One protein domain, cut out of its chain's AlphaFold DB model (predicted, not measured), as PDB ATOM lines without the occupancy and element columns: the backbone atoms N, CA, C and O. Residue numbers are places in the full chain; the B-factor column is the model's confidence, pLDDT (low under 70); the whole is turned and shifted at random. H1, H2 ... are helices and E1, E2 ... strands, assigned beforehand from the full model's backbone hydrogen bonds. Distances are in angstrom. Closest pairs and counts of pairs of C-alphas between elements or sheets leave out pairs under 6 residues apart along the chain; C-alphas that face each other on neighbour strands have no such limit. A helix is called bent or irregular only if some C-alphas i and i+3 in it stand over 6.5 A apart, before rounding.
ATOM      1  N   PRO A  15     130.184 321.572 342.253       61.16
ATOM      2  CA  PRO A  15     130.351 320.543 343.284       61.16
ATOM      3  C   PRO A  15     130.940 319.227 342.747       61.16
ATOM      4  O   PRO A  15     131.708 318.566 343.445       61.16
ATOM      5  N   LYS A  16     130.637 318.858 341.495       68.94
ATOM      6  CA  LYS A  16     131.072 317.589 340.886       68.94
ATOM      7  C   LYS A  16     132.533 317.619 340.435       68.94
ATOM      8  O   LYS A  16     133.197 316.589 340.429       68.94
ATOM      9  N   LEU A  17     133.044 318.784 340.047       76.81
ATOM     10  CA  LEU A  17     134.460 318.943 339.708       76.81
ATOM     11  C   LEU A  17     135.317 319.059 340.966       76.81
ATOM     12  O   LEU A  17     136.350 318.402 341.064       76.81
ATOM     13  N   GLU A  18     134.869 319.819 341.965       79.38
ATOM     14  CA  GLU A  18     135.608 319.931 343.222       79.38
ATOM     15  C   GLU A  18     135.712 318.595 343.967       79.38
ATOM     16  O   GLU A  18     136.760 318.304 344.545       79.38
ATOM     17  N   SER A  19     134.665 317.762 343.938       83.12
ATOM     18  CA  SER A  19     134.712 316.423 344.536       83.12
ATOM     19  C   SER A  19     135.696 315.487 343.833       83.12
ATOM     20  O   SER A  19     136.257 314.615 344.486       83.12
ATOM     21  N   ARG A  20     135.965 315.687 342.534       85.56
ATOM     22  CA  ARG A  20     136.979 314.928 341.780       85.56
ATOM     23  C   ARG A  20     138.394 315.454 341.997       85.56
ATOM     24  O   ARG A  20     139.332 314.669 342.039       85.56
ATOM     25  N   ILE A  21     138.557 316.767 342.155       86.62
ATOM     26  CA  ILE A  21     139.868 317.402 342.356       86.62
ATOM     27  C   ILE A  21     140.391 317.171 343.779       86.62
ATOM     28  O   ILE A  21     141.593 316.999 343.965       86.62
ATOM     29  N   ARG A  22     139.514 317.159 344.793       88.12
ATOM     30  CA  ARG A  22     139.914 316.998 346.204       88.12
ATOM     31  C   ARG A  22     140.749 315.729 346.455       88.12
ATOM     32  O   ARG A  22     141.844 315.877 346.990       88.12
ATOM     33  N   PRO A  23     140.300 314.524 346.052       87.50
ATOM     34  CA  PRO A  23     141.064 313.292 346.240       87.50
ATOM     35  C   PRO A  23     142.386 313.293 345.475       87.50
ATOM     36  O   PRO A  23     143.382 312.824 346.005       87.50
ATOM     37  N   LEU A  24     142.414 313.863 344.264       87.19
ATOM     38  CA  LEU A  24     143.640 313.964 343.465       87.19
ATOM     39  C   LEU A  24     144.690 314.840 344.153       87.19
ATOM     40  O   LEU A  24     145.851 314.457 344.221       87.19
ATOM     41  N   LYS A  25     144.279 315.986 344.710       88.81
ATOM     42  CA  LYS A  25     145.174 316.846 345.497       88.81
ATOM     43  C   LYS A  25     145.695 316.134 346.739       88.81
ATOM     44  O   LYS A  25     146.884 316.199 347.008       88.81
ATOM     45  N   TRP A  26     144.813 315.450 347.466       89.62
ATOM     46  CA  TRP A  26     145.195 314.672 348.645       89.62
ATOM     47  C   TRP A  26     146.201 313.571 348.307       89.62
ATOM     48  O   TRP A  26     147.236 313.475 348.959       89.62
ATOM     49  N   ASP A  27     145.924 312.774 347.273       89.50
ATOM     50  CA  ASP A  27     146.827 311.717 346.820       89.50
ATOM     51  C   ASP A  27     148.188 312.300 346.389       89.50
ATOM     52  O   ASP A  27     149.224 311.758 346.766       89.50
ATOM     53  N   TRP A  28     148.200 313.427 345.667       90.38
ATOM     54  CA  TRP A  28     149.435 314.100 345.252       90.38
ATOM     55  C   TRP A  28     150.254 314.614 346.440       90.38
ATOM     56  O   TRP A  28     151.459 314.385 346.491       90.38
ATOM     57  N   THR A  29     149.614 315.264 347.418       90.06
ATOM     58  CA  THR A  29     150.297 315.776 348.616       90.06
ATOM     59  C   THR A  29     150.943 314.654 349.423       90.06
ATOM     60  O   THR A  29     152.051 314.835 349.909       90.06
ATOM     61  N   ILE A  30     150.295 313.490 349.525       89.50
ATOM     62  CA  ILE A  30     150.866 312.322 350.209       89.50
ATOM     63  C   ILE A  30     152.114 311.815 349.477       89.50
ATOM     64  O   ILE A  30     153.144 311.606 350.106       89.50
ATOM     65  N   VAL A  31     152.048 311.638 348.152       90.75
ATOM     66  CA  VAL A  31     153.211 311.182 347.367       90.75
ATOM     67  C   VAL A  31     154.352 312.202 347.438       90.75
ATOM     68  O   VAL A  31     155.510 311.821 347.576       90.75
ATOM     69  N   TYR A  32     154.031 313.497 347.410       90.81
ATOM     70  CA  TYR A  32     155.005 314.567 347.609       90.81
ATOM     71  C   TYR A  32     155.667 314.517 348.985       90.81
ATOM     72  O   TYR A  32     156.887 314.604 349.066       90.81
ATOM     73  N   ASP A  33     154.897 314.326 350.053       89.25
ATOM     74  CA  ASP A  33     155.446 314.175 351.401       89.25
ATOM     75  C   ASP A  33     156.338 312.932 351.530       89.25
ATOM     76  O   ASP A  33     157.400 312.994 352.143       89.25
ATOM     77  N   MET A  34     155.971 311.813 350.898       90.12
ATOM     78  CA  MET A  34     156.829 310.627 350.863       90.12
ATOM     79  C   MET A  34     158.168 310.931 350.180       90.12
ATOM     80  O   MET A  34     159.211 310.621 350.737       90.12
ATOM     81  N   LEU A  35     158.154 311.557 349.001       90.38
ATOM     82  CA  LEU A  35     159.361 311.750 348.187       90.38
ATOM     83  C   LEU A  35     160.219 312.956 348.602       90.38
ATOM     84  O   LEU A  35     161.414 312.975 348.332       90.38
ATOM     85  N   SER A  36     159.613 313.982 349.203       86.94
ATOM     86  CA  SER A  36     160.268 315.257 349.546       86.94
ATOM     87  C   SER A  36     160.250 315.565 351.048       86.94
ATOM     88  O   SER A  36     160.756 316.607 351.471       86.94
ATOM     89  N   GLY A  37     159.646 314.698 351.864       81.44
ATOM     90  CA  GLY A  37     159.555 314.865 353.311       81.44
ATOM     91  C   GLY A  37     160.919 314.743 353.977       81.44
ATOM     92  O   GLY A  37     161.679 313.812 353.719       81.44
ATOM     93  N   LYS A  38     161.217 315.684 354.877       72.44
ATOM     94  CA  LYS A  38     162.523 315.819 355.542       72.44
ATOM     95  C   LYS A  38     162.953 314.566 356.321       72.44
ATOM     96  O   LYS A  38     164.146 314.294 356.404       72.44
ATOM     97  N   ASP A  39     161.985 313.804 356.827       71.62
ATOM     98  CA  ASP A  39     162.204 312.597 357.635       71.62
ATOM     99  C   ASP A  39     161.917 311.289 356.861       71.62
ATOM    100  O   ASP A  39     162.019 310.198 357.416       71.62
ATOM    101  N   ASN A  40     161.589 311.379 355.564       71.69
ATOM    102  CA  ASN A  40     161.182 310.256 354.709       71.69
ATOM    103  C   ASN A  40     162.301 309.815 353.741       71.69
ATOM    104  O   ASN A  40     162.036 309.390 352.618       71.69
ATOM    105  N   SER A  41     163.567 309.865 354.172       68.88
ATOM    106  CA  SER A  41     164.759 309.623 353.331       68.88
ATOM    107  C   SER A  41     164.880 308.222 352.703       68.88
ATOM    108  O   SER A  41     165.821 307.972 351.954       68.88
ATOM    109  N   GLY A  42     163.948 307.307 352.985       83.81
ATOM    110  CA  GLY A  42     163.897 305.972 352.382       83.81
ATOM    111  C   GLY A  42     163.040 305.876 351.119       83.81
ATOM    112  O   GLY A  42     163.177 304.915 350.367       83.81
ATOM    113  N   PHE A  43     162.147 306.833 350.864       91.69
ATOM    114  CA  PHE A  43     161.228 306.739 349.734       91.69
ATOM    115  C   PHE A  43     161.877 307.221 348.439       91.69
ATOM    116  O   PHE A  43     162.361 308.343 348.334       91.69
ATOM    117  N   GLY A  44     161.837 306.361 347.427       91.88
ATOM    118  CA  GLY A  44     162.268 306.652 346.068       91.88
ATOM    119  C   GLY A  44     161.112 306.623 345.076       91.88
ATOM    120  O   GLY A  44     159.990 306.201 345.374       91.88
ATOM    121  N   TRP A  45     161.410 307.043 343.851       93.81
ATOM    122  CA  TRP A  45     160.491 306.982 342.723       93.81
ATOM    123  C   TRP A  45     160.997 305.991 341.677       93.81
ATOM    124  O   TRP A  45     162.158 306.028 341.280       93.81
ATOM    125  N   ASN A  46     160.122 305.101 341.216       93.69
ATOM    126  CA  ASN A  46     160.399 304.233 340.080       93.69
ATOM    127  C   ASN A  46     159.809 304.859 338.819       93.69
ATOM    128  O   ASN A  46     158.594 304.811 338.621       93.69
ATOM    129  N   GLU A  47     160.665 305.399 337.953       92.38
ATOM    130  CA  GLU A  47     160.244 306.057 336.713       92.38
ATOM    131  C   GLU A  47     159.553 305.105 335.729       92.38
ATOM    132  O   GLU A  47     158.579 305.483 335.086       92.38
ATOM    133  N   HIS A  48     159.981 303.846 335.633       92.38
ATOM    134  CA  HIS A  48     159.383 302.897 334.688       92.38
ATOM    135  C   HIS A  48     157.966 302.481 335.087       92.38
ATOM    136  O   HIS A  48     157.088 302.315 334.243       92.38
ATOM    137  N   ARG A  49     157.740 302.296 336.388       91.94
ATOM    138  CA  ARG A  49     156.445 301.883 336.947       91.94
ATOM    139  C   ARG A  49     155.590 303.071 337.382       91.94
ATOM    140  O   ARG A  49     154.428 302.870 337.736       91.94
ATOM    141  N   GLN A  50     156.165 304.274 337.351       93.81
ATOM    142  CA  GLN A  50     155.566 305.524 337.798       93.81
ATOM    143  C   GLN A  50     154.977 305.378 339.206       93.81
ATOM    144  O   GLN A  50     153.787 305.596 339.409       93.81
ATOM    145  N   MET A  51     155.763 304.913 340.178       94.38
ATOM    146  CA  MET A  51     155.269 304.658 341.537       94.38
ATOM    147  C   MET A  51     156.340 304.854 342.606       94.38
ATOM    148  O   MET A  51     157.534 304.773 342.328       94.38
ATOM    149  N   VAL A  52     155.891 305.043 343.846       92.75
ATOM    150  CA  VAL A  52     156.767 305.123 345.017       92.75
ATOM    151  C   VAL A  52     157.355 303.743 345.324       92.75
ATOM    152  O   VAL A  52     156.640 302.739 345.311       92.75
ATOM    153  N   VAL A  53     158.657 303.694 345.598       93.19
ATOM    154  CA  VAL A  53     159.402 302.476 345.937       93.19
ATOM    155  C   VAL A  53     160.256 302.696 347.174       93.19
ATOM    156  O   VAL A  53     160.844 303.755 347.347       93.19
ATOM    157  N   VAL A  54     160.311 301.692 348.040       92.94
ATOM    158  CA  VAL A  54     161.109 301.687 349.270       92.94
ATOM    159  C   VAL A  54     161.139 300.265 349.834       92.94
ATOM    160  O   VAL A  54     160.339 299.418 349.431       92.94
ATOM    161  N   GLU A  55     162.039 300.007 350.774       91.62
ATOM    162  CA  GLU A  55     162.046 298.799 351.590       91.62
ATOM    163  C   GLU A  55     160.749 298.599 352.389       91.62
ATOM    164  O   GLU A  55     160.165 299.527 352.958       91.62
ATOM    165  N   ASP A  56     160.350 297.335 352.510       90.44
ATOM    166  CA  ASP A  56     159.137 296.918 353.215       90.44
ATOM    167  C   ASP A  56     159.101 297.371 354.679       90.44
ATOM    168  O   ASP A  56     158.037 297.708 355.198       90.44
ATOM    169  N   ILE A  57     160.258 297.410 355.347       90.19
ATOM    170  CA  ILE A  57     160.375 297.821 356.753       90.19
ATOM    171  C   ILE A  57     159.986 299.295 356.912       90.19
ATOM    172  O   ILE A  57     159.178 299.636 357.781       90.19
ATOM    173  N   VAL A  58     160.502 300.162 356.038       89.31
ATOM    174  CA  VAL A  58     160.184 301.597 356.039       89.31
ATOM    175  C   VAL A  58     158.720 301.808 355.660       89.31
ATOM    176  O   VAL A  58     158.029 302.586 356.316       89.31
ATOM    177  N   TRP A  59     158.203 301.062 354.676       90.44
ATOM    178  CA  TRP A  59     156.793 301.148 354.293       90.44
ATOM    179  C   TRP A  59     155.852 300.766 355.446       90.44
ATOM    180  O   TRP A  59     154.883 301.474 355.725       90.44
ATOM    181  N   ASN A  60     156.143 299.673 356.155       89.56
ATOM    182  CA  ASN A  60     155.348 299.229 357.303       89.56
ATOM    183  C   ASN A  60     155.398 300.236 358.461       89.56
ATOM    184  O   ASN A  60     154.363 300.518 359.072       89.56
ATOM    185  N   SER A  61     156.570 300.823 358.729       89.25
ATOM    186  CA  SER A  61     156.716 301.887 359.728       89.25
ATOM    187  C   SER A  61     155.905 303.129 359.341       89.25
ATOM    188  O   SER A  61     155.149 303.663 360.157       89.25
ATOM    189  N   TYR A  62     155.939 303.527 358.070       87.75
ATOM    190  CA  TYR A  62     155.171 304.666 357.571       87.75
ATOM    191  C   TYR A  62     153.654 304.427 357.607       87.75
ATOM    192  O   TYR A  62     152.912 305.301 358.049       87.75
ATOM    193  N   ILE A  63     153.163 303.235 357.239       88.94
ATOM    194  CA  ILE A  63     151.733 302.891 357.381       88.94
ATOM    195  C   ILE A  63     151.289 302.974 358.847       88.94
ATOM    196  O   ILE A  63     150.150 303.365 359.114       88.94
ATOM    197  N   SER A  64     152.150 302.600 359.802       88.62
ATOM    198  CA  SER A  64     151.779 302.588 361.223       88.62
ATOM    199  C   SER A  64     151.383 303.982 361.733       88.62
ATOM    200  O   SER A  64     150.404 304.108 362.475       88.62
ATOM    201  N   SER A  65     152.070 305.023 361.252       86.44
ATOM    202  CA  SER A  65     151.766 306.433 361.519       86.44
ATOM    203  C   SER A  65     150.739 307.017 360.536       86.44
ATOM    204  O   SER A  65     149.921 307.848 360.927       86.44
ATOM    205  N   HIS A  66     150.697 306.529 359.293       85.62
ATOM    206  CA  HIS A  66     149.849 307.032 358.209       85.62
ATOM    207  C   HIS A  66     148.943 305.936 357.629       85.62
ATOM    208  O   HIS A  66     149.049 305.559 356.460       85.62
ATOM    209  N   LYS A  67     147.992 305.436 358.428       83.81
ATOM    210  CA  LYS A  67     147.162 304.250 358.108       83.81
ATOM    211  C   LYS A  67     146.476 304.274 356.734       83.81
ATOM    212  O   LYS A  67     146.307 303.229 356.110       83.81
ATOM    213  N   ALA A  68     146.099 305.450 356.228       84.12
ATOM    214  CA  ALA A  68     145.425 305.598 354.933       84.12
ATOM    215  C   ALA A  68     146.355 305.457 353.708       84.12
ATOM    216  O   ALA A  68     145.885 305.497 352.567       84.12
ATOM    217  N   THR A  69     147.665 305.303 353.918       86.88
ATOM    218  CA  THR A  69     148.670 305.335 352.844       86.88
ATOM    219  C   THR A  69     149.042 303.955 352.301       86.88
ATOM    220  O   THR A  69     149.682 303.855 351.257       86.88
ATOM    221  N   GLY A  70     148.545 302.869 352.901       85.69
ATOM    222  CA  GLY A  70     148.807 301.513 352.406       85.69
ATOM    223  C   GLY A  70     148.378 301.293 350.949       85.69
ATOM    224  O   GLY A  70     149.049 300.580 350.207       85.69
ATOM    225  N   LYS A  71     147.334 302.002 350.496       87.56
ATOM    226  CA  LYS A  71     146.853 301.973 349.103       87.56
ATOM    227  C   LYS A  71     147.877 302.473 348.071       87.56
ATOM    228  O   LYS A  71     147.695 302.223 346.885       87.56
ATOM    229  N   PHE A  72     148.914 303.203 348.489       89.25
ATOM    230  CA  PHE A  72     149.917 303.779 347.589       89.25
ATOM    231  C   PHE A  72     151.043 302.791 347.243       89.25
ATOM    232  O   PHE A  72     151.711 302.986 346.235       89.25
ATOM    233  N   ARG A  73     151.201 301.693 348.002       88.06
ATOM    234  CA  ARG A  73     152.337 300.752 347.880       88.06
ATOM    235  C   ARG A  73     152.460 300.113 346.504       88.06
ATOM    236  O   ARG A  73     153.548 299.789 346.047       88.06
TER     237      ARG A  73
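AT A GLANCE: This is residues 15 to 73 of the 81 residues of the protein "Myb_DNA-bind_3 domain-containing protein" of Gossypium trilobum (UniProt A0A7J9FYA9). A small hairpin of strands, E1 and E2, sits beside the last part of the long helix H1, whose residues 15 to 26 stick out as an arm from a small body completed by H2 and H3. The 59 printed residues run H1, E1, E2, H2, H3, mostly helix, with an antiparallel sheet E1 - E2. The whole is only just loose, close to compact, with radius of gyration 12.6 A and spans 40 by 28 by 20 A.

HOW THE PARTS SIT: E1, residues 44 to 46, and E2, residues 51 to 53, form an antiparallel hairpin; N 44 and O 53 are within hydrogen-bond range, 2.8 A. The closest C-alphas of E1 and H1, residues 15 to 36, are Gly 44 and Leu 35, 6.2 A. H3, residues 67 to 72, is close to H1 but not clearly touching, about perpendicular at 90 degrees; their closest C-alphas, Thr 69 and Ile 30, are 7.8 A apart. H2, residues 56 to 65, is close to H3 but not clearly touching, closest C-alphas Ile 63 and Gly 70, 5.9 A. Pairs O i to N i+4 within range: H1 15 of 18, H2 5 of 6, H3 0 of 2, beside 1 of 3 O i to N i+3.

IN THESE COORDINATES: H1 spans 31.0 A from C-alpha 15 (130.351, 320.543, 343.284); H2 spans 14.6 A; H3, irregular with C-alphas 68 and 71 7.0 A apart, ends at C-alpha 72 (149.917, 303.779, 347.589).

THE WHOLE: The printed part has no cut and no long link; pLDDT is under 70 at residues 15, 16 and 41.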